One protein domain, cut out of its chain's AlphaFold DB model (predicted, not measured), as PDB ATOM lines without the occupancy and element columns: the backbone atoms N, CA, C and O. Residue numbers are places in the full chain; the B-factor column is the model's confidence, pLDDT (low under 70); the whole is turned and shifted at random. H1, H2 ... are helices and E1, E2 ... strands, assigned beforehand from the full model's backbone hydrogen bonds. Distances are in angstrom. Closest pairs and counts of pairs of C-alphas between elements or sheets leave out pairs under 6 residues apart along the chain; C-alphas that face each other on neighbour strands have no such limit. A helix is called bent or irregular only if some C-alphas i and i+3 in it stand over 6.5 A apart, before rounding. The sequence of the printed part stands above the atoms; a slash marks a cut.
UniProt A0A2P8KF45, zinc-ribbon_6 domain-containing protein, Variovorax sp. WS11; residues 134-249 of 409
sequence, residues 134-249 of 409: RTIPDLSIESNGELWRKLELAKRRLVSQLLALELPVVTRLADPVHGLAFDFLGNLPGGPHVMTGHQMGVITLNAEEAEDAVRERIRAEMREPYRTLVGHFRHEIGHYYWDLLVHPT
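AT A GLANCE: This is residues 134 to 249 of the 409 residues of the protein "zinc-ribbon_6 domain-containing protein" of Variovorax sp. WS11 (UniProt A0A2P8KF45). A small sheet of three strands, E1, E3 and E2, has the long helix H4 over E3 and E2, running along the strands, while the longer helix H1 packs near E1 and on the first part of H4, at 45 degrees to it. At one end the short helix H2 leads from E3 to H3, which lies away from the sheet. The printed part has 116 residues, with four named helices and three named strands in the order H1, E1, E2, E3, H2, H3, H4; the class is mostly helix. The sheet, in the order E1, E3, E2, is mixed. The whole is compact, with a radius of gyration of the C-alphas of 14.7 A and spans of 40 by 34 by 26 A.

HOW THE PARTS SIT: H1, residues 144 to 164, is on the sheet, its C-alpha of Trp 148 coming within 7.5 A of that of Phe 184 in E1, residues 181 to 185. E3, residues 202 to 206, is parallel to E1, with N 203 and O 181 2.8 A apart, within hydrogen-bond range. E2, residues 197 to 199, and E3 form an antiparallel hairpin, with N 199 and O 202 2.8 A apart, also within range. H2, residues 207 to 210, only grazes the sheet with residues 207 to 208. H2 touches residues 144 to 151 of H1, closest at the C-alphas of Leu 147 and Ala 210, 5.2 A. H3, residues 212 to 221, and H2 only just touch, with 3 pairs of C-alphas within 8 A, and only at the corner, closest at Glu 209 and Arg 215, 5.3 A. H3 is apart from H1 and from the three strands. H4, residues 229 to 246, has a height over the sheet of 9.2 A and stands at 21 degrees to E2 on the local plane. With H1 it makes two layers, helices on one face of a sheet. Residues 229 to 234 of H4 touch residues 151 to 158 of H1, closest at the C-alphas of Ala 154 and Val 230, 5.0 A, at a steep tilt of 45 degrees, the same way. Every O i to N i+4 pair is within hydrogen-bond range in H1 and H3, 13 of 14 are in H4, and H2 is too short for such a pair.

IN THESE COORDINATES: H1 begins at C-alpha 144 (221.194, 190.477, 249.185) and is 29.9 A long. E1 measures 12.7 A, E2 7.0 A, E3 13.1 A, H2 5.7 A and H3 14.2 A. H4 is 24.9 A long, has a kink of 33 degrees near residue 240, and ends at C-alpha 246 (191.925, 177.207, 233.216). It is neither bent nor irregular, but only just: C-alphas 243 and 246 are 6.1 A apart.

THE WHOLE: The two C-alphas farthest apart are those of Glu 142 and Thr 249, 45.6 A. The printed part has no cut. The links H1 to E1, residues 165 to 180, and E1 to E2, 11 residues, are long. The mean pLDDT of the printed part is 92.8, and no printed residue is under 70.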
ATOM      1  N   ARG A 134     210.610 192.216 237.934       96.31
ATOM      2  CA  ARG A 134     210.242 193.615 238.143       96.31
ATOM      3  C   ARG A 134     211.018 194.227 239.304       96.31
ATOM      4  O   ARG A 134     211.513 195.343 239.169       96.31
ATOM      5  N   THR A 135     211.162 193.489 240.404       96.44
ATOM      6  CA  THR A 135     211.841 193.975 241.614       96.44
ATOM      7  C   THR A 135     212.927 193.005 242.058       96.44
ATOM      8  O   THR A 135     212.689 191.801 242.154       96.44
ATOM      9  N   ILE A 136     214.117 193.537 242.347       96.81
ATOM     10  CA  ILE A 136     215.234 192.801 242.952       96.81
ATOM     11  C   ILE A 136     215.439 193.249 244.407       96.81
ATOM     12  O   ILE A 136     215.046 194.369 244.748       96.81
ATOM     13  N   PRO A 137     216.097 192.435 245.252       94.56
ATOM     14  CA  PRO A 137     216.435 192.843 246.610       94.56
ATOM     15  C   PRO A 137     217.361 194.071 246.619       94.56
ATOM     16  O   PRO A 137     218.165 194.252 245.703       94.56
ATOM     17  N   ASP A 138     217.291 194.891 247.673       93.44
ATOM     18  CA  ASP A 138     218.153 196.070 247.820       93.44
ATOM     19  C   ASP A 138     219.632 195.663 247.921       93.44
ATOM     20  O   ASP A 138     220.070 195.100 248.926       93.44
ATOM     21  N   LEU A 139     220.410 195.965 246.881       94.56
ATOM     22  CA  LEU A 139     221.828 195.614 246.790       94.56
ATOM     23  C   LEU A 139     222.740 196.504 247.649       94.56
ATOM     24  O   LEU A 139     223.946 196.268 247.683       94.56
ATOM     25  N   SER A 140     222.196 197.505 248.351       93.50
ATOM     26  CA  SER A 140     222.936 198.219 249.397       93.50
ATOM     27  C   SER A 140     223.229 197.327 250.614       93.50
ATOM     28  O   SER A 140     224.175 197.585 251.361       93.50
ATOM     29  N   ILE A 141     222.461 196.243 250.780       92.88
ATOM     30  CA  ILE A 141     222.661 195.214 251.801       92.88
ATOM     31  C   ILE A 141     223.558 194.113 251.222       92.88
ATOM     32  O   ILE A 141     223.211 193.458 250.244       92.88
ATOM     33  N   GLU A 142     224.709 193.877 251.851       90.44
ATOM     34  CA  GLU A 142     225.765 192.992 251.332       90.44
ATOM     35  C   GLU A 142     225.282 191.561 251.024       90.44
ATOM     36  O   GLU A 142     225.605 191.004 249.973       90.44
ATOM     37  N   SER A 143     224.455 190.974 251.896       91.56
ATOM     38  CA  SER A 143     223.940 189.606 251.735       91.56
ATOM     39  C   SER A 143     222.953 189.454 250.571       91.56
ATOM     40  O   SER A 143     222.837 188.369 249.992       91.56
ATOM     41  N   ASN A 144     222.273 190.532 250.171       95.12
ATOM     42  CA  ASN A 144     221.194 190.477 249.185       95.12
ATOM     43  C   ASN A 144     221.676 190.092 247.784       95.12
ATOM     44  O   ASN A 144     220.920 189.485 247.023       95.12
ATOM     45  N   GLY A 145     222.939 190.374 247.448       96.44
ATOM     46  CA  GLY A 145     223.519 189.948 246.175       96.44
ATOM     47  C   GLY A 145     223.532 188.423 246.011       96.44
ATOM     48  O   GLY A 145     223.229 187.912 244.929       96.44
ATOM     49  N   GLU A 146     223.829 187.678 247.081       96.31
ATOM     50  CA  GLU A 146     223.807 186.214 247.047       96.31
ATOM     51  C   GLU A 146     222.378 185.665 246.968       96.31
ATOM     52  O   GLU A 146     222.125 184.746 246.179       96.31
ATOM     53  N   LEU A 147     221.450 186.241 247.739       96.56
ATOM     54  CA  LEU A 147     220.035 185.858 247.716       96.56
ATOM     55  C   LEU A 147     219.450 186.055 246.314       96.56
ATOM     56  O   LEU A 147     218.884 185.123 245.740       96.56
ATOM     57  N   TRP A 148     219.692 187.222 245.709       97.69
ATOM     58  CA  TRP A 148     219.256 187.520 244.347       97.69
ATOM     59  C   TRP A 148     219.791 186.502 243.336       97.69
ATOM     60  O   TRP A 148     219.034 185.970 242.523       97.69
ATOM     61  N   ARG A 149     221.081 186.153 243.422       97.44
ATOM     62  CA  ARG A 149     221.694 185.136 242.556       97.44
ATOM     63  C   ARG A 149     221.002 183.779 242.661       97.44
ATOM     64  O   ARG A 149     220.792 183.125 241.638       97.44
ATOM     65  N   LYS A 150     220.679 183.333 243.882       97.69
ATOM     66  CA  LYS A 150     220.010 182.047 244.137       97.69
ATOM     67  C   LYS A 150     218.572 182.049 243.601       97.69
ATOM     68  O   LYS A 150     218.195 181.092 242.923       97.69
ATOM     69  N   LEU A 151     217.818 183.131 243.814       97.81
ATOM     70  CA  LEU A 151     216.465 183.313 243.267       97.81
ATOM     71  C   LEU A 151     216.470 183.303 241.739       97.81
ATOM     72  O   LEU A 151     215.737 182.542 241.116       97.81
ATOM     73  N   GLU A 152     217.352 184.086 241.121       97.94
ATOM     74  CA  GLU A 152     217.479 184.140 239.665       97.94
ATOM     75  C   GLU A 152     217.917 182.799 239.067       97.94
ATOM     76  O   GLU A 152     217.456 182.424 237.990       97.94
ATOM     77  N   LEU A 153     218.784 182.044 239.748       97.31
ATOM     78  CA  LEU A 153     219.162 180.703 239.307       97.31
ATOM     79  C   LEU A 153     217.960 179.747 239.320       97.31
ATOM     80  O   LEU A 153     217.752 179.031 238.339       97.31
ATOM     81  N   ALA A 154     217.173 179.755 240.399       97.31
ATOM     82  CA  ALA A 154     215.971 178.936 240.520       97.31
ATOM     83  C   ALA A 154     214.912 179.327 239.476       97.31
ATOM     84  O   ALA A 154     214.418 178.471 238.741       97.31
ATOM     85  N   LYS A 155     214.645 180.627 239.321       98.25
ATOM     86  CA  LYS A 155     213.722 181.147 238.311       98.25
ATOM     87  C   LYS A 155     214.180 180.819 236.889       98.25
ATOM     88  O   LYS A 155     213.365 180.400 236.083       98.25
ATOM     89  N   ARG A 156     215.468 180.950 236.545       97.81
ATOM     90  CA  ARG A 156     215.965 180.568 235.204       97.81
ATOM     91  C   ARG A 156     215.765 179.082 234.913       97.81
ATOM     92  O   ARG A 156     215.476 178.733 233.771       97.81
ATOM     93  N   ARG A 157     215.889 178.212 235.925       96.50
ATOM     94  CA  ARG A 157     215.549 176.790 235.782       96.50
ATOM     95  C   ARG A 157     214.067 176.628 235.447       96.50
ATOM     96  O   ARG A 157     213.776 175.980 234.445       96.50
ATOM     97  N   LEU A 158     213.179 177.290 236.192       97.56
ATOM     98  CA  LEU A 158     211.746 177.318 235.888       97.56
ATOM     99  C   LEU A 158     211.480 177.844 234.469       97.56
ATOM    100  O   LEU A 158     210.908 177.127 233.664       97.56
ATOM    101  N   VAL A 159     211.926 179.055 234.127       97.94
ATOM    102  CA  VAL A 159     211.641 179.681 232.822       97.94
ATOM    103  C   VAL A 159     212.135 178.804 231.674       97.94
ATOM    104  O   VAL A 159     211.420 178.627 230.699       97.94
ATOM    105  N   SER A 160     213.310 178.181 231.801       96.25
ATOM    106  CA  SER A 160     213.790 177.247 230.777       96.25
ATOM    107  C   SER A 160     212.893 176.015 230.606       96.25
ATOM    108  O   SER A 160     212.813 175.483 229.510       96.25
ATOM    109  N   GLN A 161     212.244 175.548 231.677       95.69
ATOM    110  CA  GLN A 161     211.260 174.467 231.616       95.69
ATOM    111  C   GLN A 161     209.940 174.946 230.999       95.69
ATOM    112  O   GLN A 161     209.357 174.231 230.199       95.69
ATOM    113  N   LEU A 162     209.475 176.151 231.335       97.00
ATOM    114  CA  LEU A 162     208.252 176.707 230.747       97.00
ATOM    115  C   LEU A 162     208.388 176.850 229.227       97.00
ATOM    116  O   LEU A 162     207.498 176.436 228.498       97.00
ATOM    117  N   LEU A 163     209.539 177.345 228.761       95.81
ATOM    118  CA  LEU A 163     209.849 177.442 227.333       95.81
ATOM    119  C   LEU A 163     209.928 176.064 226.656       95.81
ATOM    120  O   LEU A 163     209.458 175.918 225.537       95.81
ATOM    121  N   ALA A 164     210.484 175.055 227.341       92.44
ATOM    122  CA  ALA A 164     210.516 173.668 226.861       92.44
ATOM    123  C   ALA A 164     209.114 173.086 226.644       92.44
ATOM    124  O   ALA A 164     208.871 172.374 225.679       92.44
ATOM    125  N   LEU A 165     208.194 173.419 227.549       93.56
ATOM    126  CA  LEU A 165     206.794 173.009 227.495       93.56
ATOM    127  C   LEU A 165     205.944 173.919 226.593       93.56
ATOM    128  O   LEU A 165     204.730 173.773 226.588       93.56
ATOM    129  N   GLU A 166     206.561 174.867 225.878       95.00
ATOM    130  CA  GLU A 166     205.906 175.894 225.050       95.00
ATOM    131  C   GLU A 166     204.799 176.662 225.805       95.00
ATOM    132  O   GLU A 166     203.814 177.124 225.230       95.00
ATOM    133  N   LEU A 167     204.971 176.827 227.121       96.50
ATOM    134  CA  LEU A 167     204.089 177.636 227.954       96.50
ATOM    135  C   LEU A 167     204.414 179.132 227.788       96.50
ATOM    136  O   LEU A 167     205.592 179.507 227.711       96.50
ATOM    137  N   PRO A 168     203.398 180.015 227.773       95.38
ATOM    138  CA  PRO A 168     203.597 181.430 227.483       95.38
ATOM    139  C   PRO A 168     204.353 182.157 228.605       95.38
ATOM    140  O   PRO A 168     203.846 182.371 229.706       95.38
ATOM    141  N   VAL A 169     205.561 182.628 228.283       96.81
ATOM    142  CA  VAL A 169     206.364 183.519 229.135       96.81
ATOM    143  C   VAL A 169     206.339 184.927 228.540       96.81
ATOM    144  O   VAL A 169     207.276 185.355 227.868       96.81
ATOM    145  N   VAL A 170     205.242 185.646 228.773       96.00
ATOM    146  CA  VAL A 170     205.036 187.018 228.282       96.00
ATOM    147  C   VAL A 170     205.399 188.001 229.386       96.00
ATOM    148  O   VAL A 170     204.957 187.847 230.519       96.00
ATOM    149  N   THR A 171     206.221 189.008 229.101       97.06
ATOM    150  CA  THR A 171     206.607 190.004 230.112       97.06
ATOM    151  C   THR A 171     205.496 191.031 230.334       97.06
ATOM    152  O   THR A 171     204.666 191.274 229.459       97.06
ATOM    153  N   ARG A 172     205.558 191.754 231.456       94.56
ATOM    154  CA  ARG A 172     204.722 192.949 231.681       94.56
ATOM    155  C   ARG A 172     204.933 194.093 230.695       94.56
ATOM    156  O   ARG A 172     204.096 194.986 230.621       94.56
ATOM    157  N   LEU A 173     206.062 194.118 229.992       95.00
ATOM    158  CA  LEU A 173     206.311 195.136 228.977       95.00
ATOM    159  C   LEU A 173     205.580 194.799 227.672       95.00
ATOM    160  O   LEU A 173     205.114 195.711 226.997       95.00
ATOM    161  N   ALA A 174     205.468 193.507 227.344       95.19
ATOM    162  CA  ALA A 174     204.686 193.021 226.210       95.19
ATOM    163  C   ALA A 174     203.176 193.044 226.498       95.19
ATOM    164  O   ALA A 174     202.408 193.548 225.686       95.19
ATOM    165  N   ASP A 175     202.763 192.543 227.666       95.44
ATOM    166  CA  ASP A 175     201.376 192.571 228.135       95.44
ATOM    167  C   ASP A 175     201.304 193.206 229.536       95.44
ATOM    168  O   ASP A 175     201.572 192.545 230.544       95.44
ATOM    169  N   PRO A 176     200.924 194.492 229.641       93.44
ATOM    170  CA  PRO A 176     200.822 195.175 230.928       93.44
ATOM    171  C   PRO A 176     199.796 194.568 231.895       93.44
ATOM    172  O   PRO A 176     199.935 194.739 233.112       93.44
ATOM    173  N   VAL A 177     198.773 193.880 231.381       90.06
ATOM    174  CA  VAL A 177     197.637 193.385 232.167       90.06
ATOM    175  C   VAL A 177     197.896 191.960 232.640       90.06
ATOM    176  O   VAL A 177     197.883 191.730 233.851       90.06
ATOM    177  N   HIS A 178     198.198 191.042 231.720       91.00
ATOM    178  CA  HIS A 178     198.352 189.611 232.014       91.00
ATOM    179  C   HIS A 178     199.805 189.133 231.995       91.00
ATOM    180  O   HIS A 178     200.059 187.967 232.268       91.00
ATOM    181  N   GLY A 179     200.774 190.003 231.699       95.06
ATOM    182  CA  GLY A 179     202.178 189.610 231.656       95.06
ATOM    183  C   GLY A 179     202.698 189.080 232.995       95.06
ATOM    184  O   GLY A 179     202.298 189.507 234.082       95.06
ATOM    185  N   LEU A 180     203.672 188.188 232.924       97.44
ATOM    186  CA  LEU A 180     204.370 187.646 234.074       97.44
ATOM    187  C   LEU A 180     205.364 188.668 234.639       97.44
ATOM    188  O   LEU A 180     206.156 189.279 233.908       97.44
ATOM    189  N   ALA A 181     205.357 188.816 235.961       97.44
ATOM    190  CA  ALA A 181     206.400 189.513 236.699       97.44
ATOM    191  C   ALA A 181     206.745 188.790 238.002       97.44
ATOM    192  O   ALA A 181     205.877 188.235 238.665       97.44
ATOM    193  N   PHE A 182     208.013 188.867 238.388       98.12
ATOM    194  CA  PHE A 182     208.537 188.410 239.663       98.12
ATOM    195  C   PHE A 182     209.029 189.596 240.489       98.12
ATOM    196  O   PHE A 182     209.811 190.416 239.995       98.12
ATOM    197  N   ASP A 183     208.619 189.640 241.751       97.38
ATOM    198  CA  ASP A 183     209.154 190.549 242.758       97.38
ATOM    199  C   ASP A 183     209.924 189.758 243.813       97.38
ATOM    200  O   ASP A 183     209.378 188.894 244.495       97.38
ATOM    201  N   PHE A 184     211.208 190.066 243.965       96.62
ATOM    202  CA  PHE A 184     212.052 189.512 245.018       96.62
ATOM    203  C   PHE A 184     212.208 190.551 246.117       96.62
ATOM    204  O   PHE A 184     213.008 191.481 245.995       96.62
ATOM    205  N   LEU A 185     211.420 190.409 247.178       93.25
ATOM    206  CA  LEU A 185     211.334 191.407 248.237       93.25
ATOM    207  C   LEU A 185     212.024 190.891 249.500       93.25
ATOM    208  O   LEU A 185     211.803 189.761 249.922       93.25
ATOM    209  N   GLY A 186     212.873 191.722 250.101       87.69
ATOM    210  CA  GLY A 186     213.422 191.465 251.433       87.69
ATOM    211  C   GLY A 186     212.529 192.061 252.517       87.69
ATOM    212  O   GLY A 186     211.842 193.058 252.282       87.69
ATOM    213  N   ASN A 187     212.570 191.494 253.722       82.12
ATOM    214  CA  ASN A 187     211.906 192.097 254.871       82.12
ATOM    215  C   ASN A 187     212.607 193.398 255.280       82.12
ATOM    216  O   ASN A 187     213.828 193.447 255.437       82.12
ATOM    217  N   LEU A 188     211.824 194.458 255.483       77.81
ATOM    218  CA  LEU A 188     212.329 195.735 255.982       77.81
ATOM    219  C   LEU A 188     212.114 195.831 257.500       77.81
ATOM    220  O   LEU A 188     211.025 195.499 257.978       77.81
ATOM    221  N   PRO A 189     213.095 196.329 258.280       75.44
ATOM    222  CA  PRO A 189     212.906 196.559 259.709       75.44
ATOM    223  C   PRO A 189     211.690 197.458 259.986       75.44
ATOM    224  O   PRO A 189     211.638 198.601 259.539       75.44
ATOM    225  N   GLY A 190     210.711 196.941 260.734       76.44
ATOM    226  CA  GLY A 190     209.470 197.656 261.068       76.44
ATOM    227  C   GLY A 190     208.418 197.710 259.950       76.44
ATOM    228  O   GLY A 190     207.372 198.325 260.151       76.44
ATOM    229  N   GLY A 191     208.673 197.083 258.798       77.75
ATOM    230  CA  GLY A 191     207.697 196.903 257.723       77.75
ATOM    231  C   GLY A 191     206.824 195.654 257.908       77.75
ATOM    232  O   GLY A 191     207.091 194.837 258.795       77.75
ATOM    233  N   PRO A 192     205.774 195.487 257.082       78.19
ATOM    234  CA  PRO A 192     205.034 194.233 257.024       78.19
ATOM    235  C   PRO A 192     205.954 193.105 256.546       78.19
ATOM    236  O   PRO A 192     206.842 193.325 255.721       78.19
ATOM    237  N   HIS A 193     205.727 191.899 257.064       82.50
ATOM    238  CA  HIS A 193     206.438 190.719 256.589       82.50
ATOM    239  C   HIS A 193     206.069 190.452 255.127       82.50
ATOM    240  O   HIS A 193     204.891 190.478 254.764       82.50
ATOM    241  N   VAL A 194     207.078 190.214 254.297       85.06
ATOM    242  CA  VAL A 194     206.892 189.822 252.905       85.06
ATOM    243  C   VAL A 194     206.401 188.383 252.882       85.06
ATOM    244  O   VAL A 194     207.114 187.471 253.300       85.06
ATOM    245  N   MET A 195     205.199 188.191 252.348       84.44
ATOM    246  CA  MET A 195     204.661 186.871 252.054       84.44
ATOM    247  C   MET A 195     204.976 186.500 250.609       84.44
ATOM    248  O   MET A 195     204.828 187.321 249.701       84.44
ATOM    249  N   THR A 196     205.409 185.259 250.419       85.19
ATOM    250  CA  THR A 196     205.458 184.628 249.103       85.19
ATOM    251  C   THR A 196     204.026 184.371 248.631       85.19
ATOM    252  O   THR A 196     203.177 184.005 249.443       85.19
ATOM    253  N   GLY A 197     203.744 184.638 247.358       89.06
ATOM    254  CA  GLY A 197     202.409 184.458 246.802       89.06
ATOM    255  C   GLY A 197     202.255 185.021 245.393       89.06
ATOM    256  O   GLY A 197     203.153 185.675 244.848       89.06
ATOM    257  N   HIS A 198     201.066 184.836 244.835       92.06
ATOM    258  CA  HIS A 198     200.697 185.281 243.500       92.06
ATOM    259  C   HIS A 198     199.516 186.265 243.526       92.06
ATOM    260  O   HIS A 198     198.543 186.085 244.257       92.06
ATOM    261  N   GLN A 199     199.572 187.297 242.680       89.31
ATOM    262  CA  GLN A 199     198.462 188.219 242.451       89.31
ATOM    263  C   GLN A 199     198.434 188.717 240.999       89.31
ATOM    264  O   GLN A 199     199.288 189.505 240.588       89.31
ATOM    265  N   MET A 200     197.409 188.311 240.239       84.25
ATOM    266  CA  MET A 200     197.126 188.776 238.870       84.25
ATOM    267  C   MET A 200     198.347 188.733 237.934       84.25
ATOM    268  O   MET A 200     198.590 189.705 237.229       84.25
ATOM    269  N   GLY A 201     199.160 187.674 237.962       85.69
ATOM    270  CA  GLY A 201     200.386 187.517 237.165       85.69
ATOM    271  C   GLY A 201     201.647 188.157 237.746       85.69
ATOM    272  O   GLY A 201     202.693 188.167 237.094       85.69
ATOM    273  N   VAL A 202     201.576 188.709 238.957       94.31
ATOM    274  CA  VAL A 202     202.752 189.085 239.748       94.31
ATOM    275  C   VAL A 202     203.003 188.002 240.784       94.31
ATOM    276  O   VAL A 202     202.162 187.759 241.644       94.31
ATOM    277  N   ILE A 203     204.177 187.390 240.731       95.88
ATOM    278  CA  ILE A 203     204.640 186.403 241.700       95.88
ATOM    279  C   ILE A 203     205.653 187.075 242.627       95.88
ATOM    280  O   ILE A 203     206.705 187.541 242.191       95.88
ATOM    281  N   THR A 204     205.343 187.128 243.916       95.81
ATOM    282  CA  THR A 204     206.216 187.690 244.949       95.81
ATOM    283  C   THR A 204     206.915 186.559 245.685       95.81
ATOM    284  O   THR A 204     206.262 185.619 246.120       95.81
ATOM    285  N   LEU A 205     208.237 186.645 245.836       94.31
ATOM    286  CA  LEU A 205     209.028 185.732 246.665       94.31
ATOM    287  C   LEU A 205     209.707 186.542 247.763       94.31
ATOM    288  O   LEU A 205     210.367 187.551 247.480       94.31
ATOM    289  N   ASN A 206     209.628 186.056 249.000       92.81
ATOM    290  CA  ASN A 206     210.482 186.564 250.064       92.81
ATOM    291  C   ASN A 206     211.941 186.153 249.792       92.81
ATOM    292  O   ASN A 206     212.282 184.970 249.731       92.81
ATOM    293  N   ALA A 207     212.824 187.140 249.646       93.19
ATOM    294  CA  ALA A 207     214.226 186.918 249.325       93.19
ATOM    295  C   ALA A 207     214.974 186.103 250.393       93.19
ATOM    296  O   ALA A 207     215.935 185.405 250.063       93.19
ATOM    297  N   GLU A 208     214.521 186.137 251.649       91.25
ATOM    298  CA  GLU A 208     215.088 185.335 252.740       91.25
ATOM    299  C   GLU A 208     214.908 183.826 252.520       91.25
ATOM    300  O   GLU A 208     215.702 183.039 253.029       91.25
ATOM    301  N   GLU A 209     213.943 183.385 251.704       89.88
ATOM    302  CA  GLU A 209     213.796 181.961 251.357       89.88
ATOM    303  C   GLU A 209     214.996 181.407 250.571       89.88
ATOM    304  O   GLU A 209     215.213 180.189 250.495       89.88
ATOM    305  N   ALA A 210     215.804 182.301 249.990       92.81
ATOM    306  CA  ALA A 210     217.049 181.941 249.335       92.81
ATOM    307  C   ALA A 210     218.198 181.668 250.315       92.81
ATOM    308  O   ALA A 210     219.239 181.137 249.913       92.81
ATOM    309  N   GLU A 211     218.016 181.969 251.598       93.12
ATOM    310  CA  GLU A 211     218.926 181.547 252.651       93.12
ATOM    311  C   GLU A 211     218.603 180.113 253.089       93.12
ATOM    312  O   GLU A 211     217.503 179.795 253.543       93.12
ATOM    313  N   ASP A 212     219.585 179.219 252.967       89.25
ATOM    314  CA  ASP A 212     219.371 177.786 253.185       89.25
ATOM    315  C   ASP A 212     218.983 177.471 254.637       89.25
ATOM    316  O   ASP A 212     218.130 176.616 254.870       89.25
ATOM    317  N   ALA A 213     219.538 178.205 255.607       91.44
ATOM    318  CA  ALA A 213     219.197 178.061 257.020       91.44
ATOM    319  C   ALA A 213     217.755 178.502 257.327       91.44
ATOM    320  O   ALA A 213     217.058 177.837 258.093       91.44
ATOM    321  N   VAL A 214     217.295 179.597 256.713       89.50
ATOM    322  CA  VAL A 214     215.910 180.073 256.846       89.50
ATOM    323  C   VAL A 214     214.955 179.055 256.239       89.50
ATOM    324  O   VAL A 214     213.994 178.654 256.893       89.50
ATOM    325  N   ARG A 215     215.250 178.577 255.026       92.25
ATOM    326  CA  ARG A 215     214.416 177.584 254.344       92.25
ATOM    327  C   ARG A 215     214.322 176.273 255.120       92.25
ATOM    328  O   ARG A 215     213.229 175.734 255.245       92.25
ATOM    329  N   GLU A 216     215.429 175.782 255.672       90.00
ATOM    330  CA  GLU A 216     215.434 174.553 256.472       90.00
ATOM    331  C   GLU A 216     214.671 174.711 257.794       90.00
ATOM    332  O   GLU A 216     213.939 173.807 258.197       90.00
ATOM    333  N   ARG A 217     214.777 175.879 258.444       91.00
ATOM    334  CA  ARG A 217     213.976 176.196 259.632       91.00
ATOM    335  C   ARG A 217     212.481 176.183 259.309       91.00
ATOM    336  O   ARG A 217     211.738 175.487 259.992       91.00
ATOM    337  N   ILE A 218     212.060 176.888 258.253       87.75
ATOM    338  CA  ILE A 218     210.649 176.937 257.836       87.75
ATOM    339  C   ILE A 218     210.151 175.533 257.480       87.75
ATOM    340  O   ILE A 218     209.094 175.128 257.954       87.75
ATOM    341  N   ARG A 219     210.934 174.753 256.723       90.94
ATOM    342  CA  ARG A 219     210.604 173.361 256.386       90.94
ATOM    343  C   ARG A 219     210.298 172.537 257.643       90.94
ATOM    344  O   ARG A 219     209.308 171.811 257.682       90.94
ATOM    345  N   ALA A 220     211.134 172.654 258.675       87.50
ATOM    346  CA  ALA A 220     210.947 171.939 259.934       87.50
ATOM    347  C   ALA A 220     209.732 172.447 260.734       87.50
ATOM    348  O   ALA A 220     208.963 171.633 261.249       87.50
ATOM    349  N   GLU A 221     209.541 173.767 260.822       87.00
ATOM    350  CA  GLU A 221     208.418 174.406 261.525       87.00
ATOM    351  C   GLU A 221     207.067 174.041 260.893       87.00
ATOM    352  O   GLU A 221     206.131 173.679 261.608       87.00
ATOM    353  N   MET A 222     207.001 174.038 259.560       83.81
ATOM    354  CA  MET A 222     205.812 173.689 258.775       83.81
ATOM    355  C   MET A 222     205.639 172.177 258.573       83.81
ATOM    356  O   MET A 222     204.639 171.738 258.011       83.81
ATOM    357  N   ARG A 223     206.590 171.361 259.056       84.06
ATOM    358  CA  ARG A 223     206.632 169.897 258.868       84.06
ATOM    359  C   ARG A 223     206.538 169.487 257.395       84.06
ATOM    360  O   ARG A 223     205.935 168.468 257.056       84.06
ATOM    361  N   GLU A 224     207.164 170.271 256.529       84.94
ATOM    362  CA  GLU A 224     207.222 170.011 255.097       84.94
ATOM    363  C   GLU A 224     208.298 168.950 254.802       84.94
ATOM    364  O   GLU A 224     209.446 169.058 255.255       84.94
ATOM    365  N   PRO A 225     207.986 167.908 254.017       83.00
ATOM    366  CA  PRO A 225     208.984 166.909 253.646       83.00
ATOM    367  C   PRO A 225     210.011 167.471 252.650       83.00
ATOM    368  O   PRO A 225     211.136 166.982 252.585       83.00
ATOM    369  N   TYR A 226     209.649 168.522 251.908       84.50
ATOM    370  CA  TYR A 226     210.425 169.078 250.808       84.50
ATOM    371  C   TYR A 226     210.190 170.590 250.704       84.50
ATOM    372  O   TYR A 226     209.050 171.020 250.576       84.50
ATOM    373  N   ARG A 227     211.264 171.393 250.732       89.81
ATOM    374  CA  ARG A 227     211.204 172.851 250.524       89.81
ATOM    375  C   ARG A 227     212.417 173.324 249.727       89.81
ATOM    376  O   ARG A 227     213.550 173.302 250.217       89.81
ATOM    377  N   THR A 228     212.204 173.760 248.487       92.62
ATOM    378  CA  THR A 228     213.258 174.308 247.619       92.62
ATOM    379  C   THR A 228     212.779 175.579 246.931       92.62
ATOM    380  O   THR A 228     211.586 175.743 246.695       92.62
ATOM    381  N   LEU A 229     213.711 176.460 246.553       93.81
ATOM    382  CA  LEU A 229     213.370 177.676 245.803       93.81
ATOM    383  C   LEU A 229     212.621 177.354 244.505       93.81
ATOM    384  O   LEU A 229     211.593 177.952 244.220       93.81
ATOM    385  N   VAL A 230     213.129 176.396 243.718       95.19
ATOM    386  CA  VAL A 230     212.482 175.982 242.461       95.19
ATOM    387  C   VAL A 230     211.093 175.401 242.734       95.19
ATOM    388  O   VAL A 230     210.189 175.626 241.937       95.19
ATOM    389  N   GLY A 231     210.920 174.702 243.862       93.69
ATOM    390  CA  GLY A 231     209.625 174.238 244.354       93.69
ATOM    391  C   GLY A 231     208.613 175.372 244.478       93.69
ATOM    392  O   GLY A 231     207.583 175.329 243.814       93.69
ATOM    393  N   HIS A 232     208.947 176.429 245.223       92.88
ATOM    394  CA  HIS A 232     208.044 177.576 245.385       92.88
ATOM    395  C   HIS A 232     207.779 178.298 244.069       92.88
ATOM    396  O   HIS A 232     206.637 178.586 243.752       92.88
ATOM    397  N   PHE A 233     208.807 178.519 243.243       96.69
ATOM    398  CA  PHE A 233     208.599 179.100 241.915       96.69
ATOM    399  C   PHE A 233     207.588 178.296 241.084       96.69
ATOM    400  O   PHE A 233     206.778 178.887 240.377       96.69
ATOM    401  N   ARG A 234     207.637 176.960 241.158       97.62
ATOM    402  CA  ARG A 234     206.715 176.066 240.448       97.62
ATOM    403  C   ARG A 234     205.306 176.058 241.044       97.62
ATOM    404  O   ARG A 234     204.366 175.894 240.279       97.62
ATOM    405  N   HIS A 235     205.167 176.245 242.352       96.56
ATOM    406  CA  HIS A 235     203.871 176.433 243.003       96.56
ATOM    407  C   HIS A 235     203.237 177.759 242.559       96.56
ATOM    408  O   HIS A 235     202.177 177.770 241.939       96.56
ATOM    409  N   GLU A 236     203.946 178.873 242.744       96.62
ATOM    410  CA  GLU A 236     203.416 180.212 242.461       96.62
ATOM    411  C   GLU A 236     203.082 180.431 240.981       96.62
ATOM    412  O   GLU A 236     202.079 181.057 240.634       96.62
ATOM    413  N   ILE A 237     203.902 179.888 240.073       97.81
ATOM    414  CA  ILE A 237     203.602 179.951 238.637       97.81
ATOM    415  C   ILE A 237     202.394 179.082 238.264       97.81
ATOM    416  O   ILE A 237     201.757 179.339 237.247       97.81
ATOM    417  N   GLY A 238     202.054 178.080 239.081       97.88
ATOM    418  CA  GLY A 238     200.836 177.293 238.925       97.88
ATOM    419  C   GLY A 238     199.589 178.164 239.042       97.88
ATOM    420  O   GLY A 238     198.712 178.071 238.185       97.88
ATOM    421  N   HIS A 239     199.533 179.080 240.016       97.62
ATOM    422  CA  HIS A 239     198.427 180.041 240.120       97.62
ATOM    423  C   HIS A 239     198.338 180.962 238.899       97.62
ATOM    424  O   HIS A 239     197.245 181.182 238.382       97.62
ATOM    425  N   TYR A 240     199.477 181.444 238.396       97.31
ATOM    426  CA  TYR A 240     199.508 182.249 237.172       97.31
ATOM    427  C   TYR A 240     198.926 181.497 235.966       97.31
ATOM    428  O   TYR A 240     198.103 182.042 235.231       97.31
ATOM    429  N   TYR A 241     199.310 180.234 235.768       98.00
ATOM    430  CA  TYR A 241     198.775 179.441 234.662       98.00
ATOM    431  C   TYR A 241     197.333 178.991 234.876       98.00
ATOM    432  O   TYR A 241     196.639 178.763 233.891       98.00
ATOM    433  N   TRP A 242     196.846 178.922 236.114       97.94
ATOM    434  CA  TRP A 242     195.419 178.721 236.363       97.94
ATOM    435  C   TRP A 242     194.588 179.879 235.794       97.94
ATOM    436  O   TRP A 242     193.643 179.648 235.037       97.94
ATOM    437  N   ASP A 243     194.986 181.120 236.101       95.56
ATOM    438  CA  ASP A 243     194.313 182.334 235.620       95.56
ATOM    439  C   ASP A 243     194.330 182.436 234.087       95.56
ATOM    440  O   ASP A 243     193.417 183.012 233.496       95.56
ATOM    441  N   LEU A 244     195.367 181.889 233.444       95.38
ATOM    442  CA  LEU A 244     195.564 181.990 232.001       95.38
ATOM    443  C   LEU A 244     194.938 180.830 231.214       95.38
ATOM    444  O   LEU A 244     194.332 181.062 230.173       95.38
ATOM    445  N   LEU A 245     195.106 179.593 231.688       97.25
ATOM    446  CA  LEU A 245     194.799 178.377 230.926       97.25
ATOM    447  C   LEU A 245     193.522 177.675 231.391       97.25
ATOM    448  O   LEU A 245     192.938 176.917 230.620       97.25
ATOM    449  N   VAL A 246     193.071 177.918 232.627       98.00
ATOM    450  CA  VAL A 246     191.925 177.207 233.216       98.00
ATOM    451  C   VAL A 246     190.722 178.127 233.382       98.00
ATOM    452  O   VAL A 246     189.665 177.863 232.817       98.00
ATOM    453  N   HIS A 247     190.869 179.221 234.130       96.75
ATOM    454  CA  HIS A 247     189.751 180.103 234.472       96.75
ATOM    455  C   HIS A 247     188.968 180.654 233.260       96.75
ATOM    456  O   HIS A 247     187.736 180.627 233.303       96.75
ATOM    457  N   PRO A 248     189.612 181.145 232.178       95.69
ATOM    458  CA  PRO A 248     188.899 181.749 231.057       95.69
ATOM    459  C   PRO A 248     188.516 180.739 229.964       95.69
ATOM    460  O   PRO A 248     188.022 181.152 228.915       95.69
ATOM    461  N   THR A 249     188.764 179.442 230.163       97.62
ATOM    462  CA  THR A 249     188.659 178.421 229.114       97.62
ATOM    463  C   THR A 249     187.612 177.361 229.456       97.62
ATOM    464  O   THR A 249     186.940 177.401 230.488       97.62
TER     465      THR A 249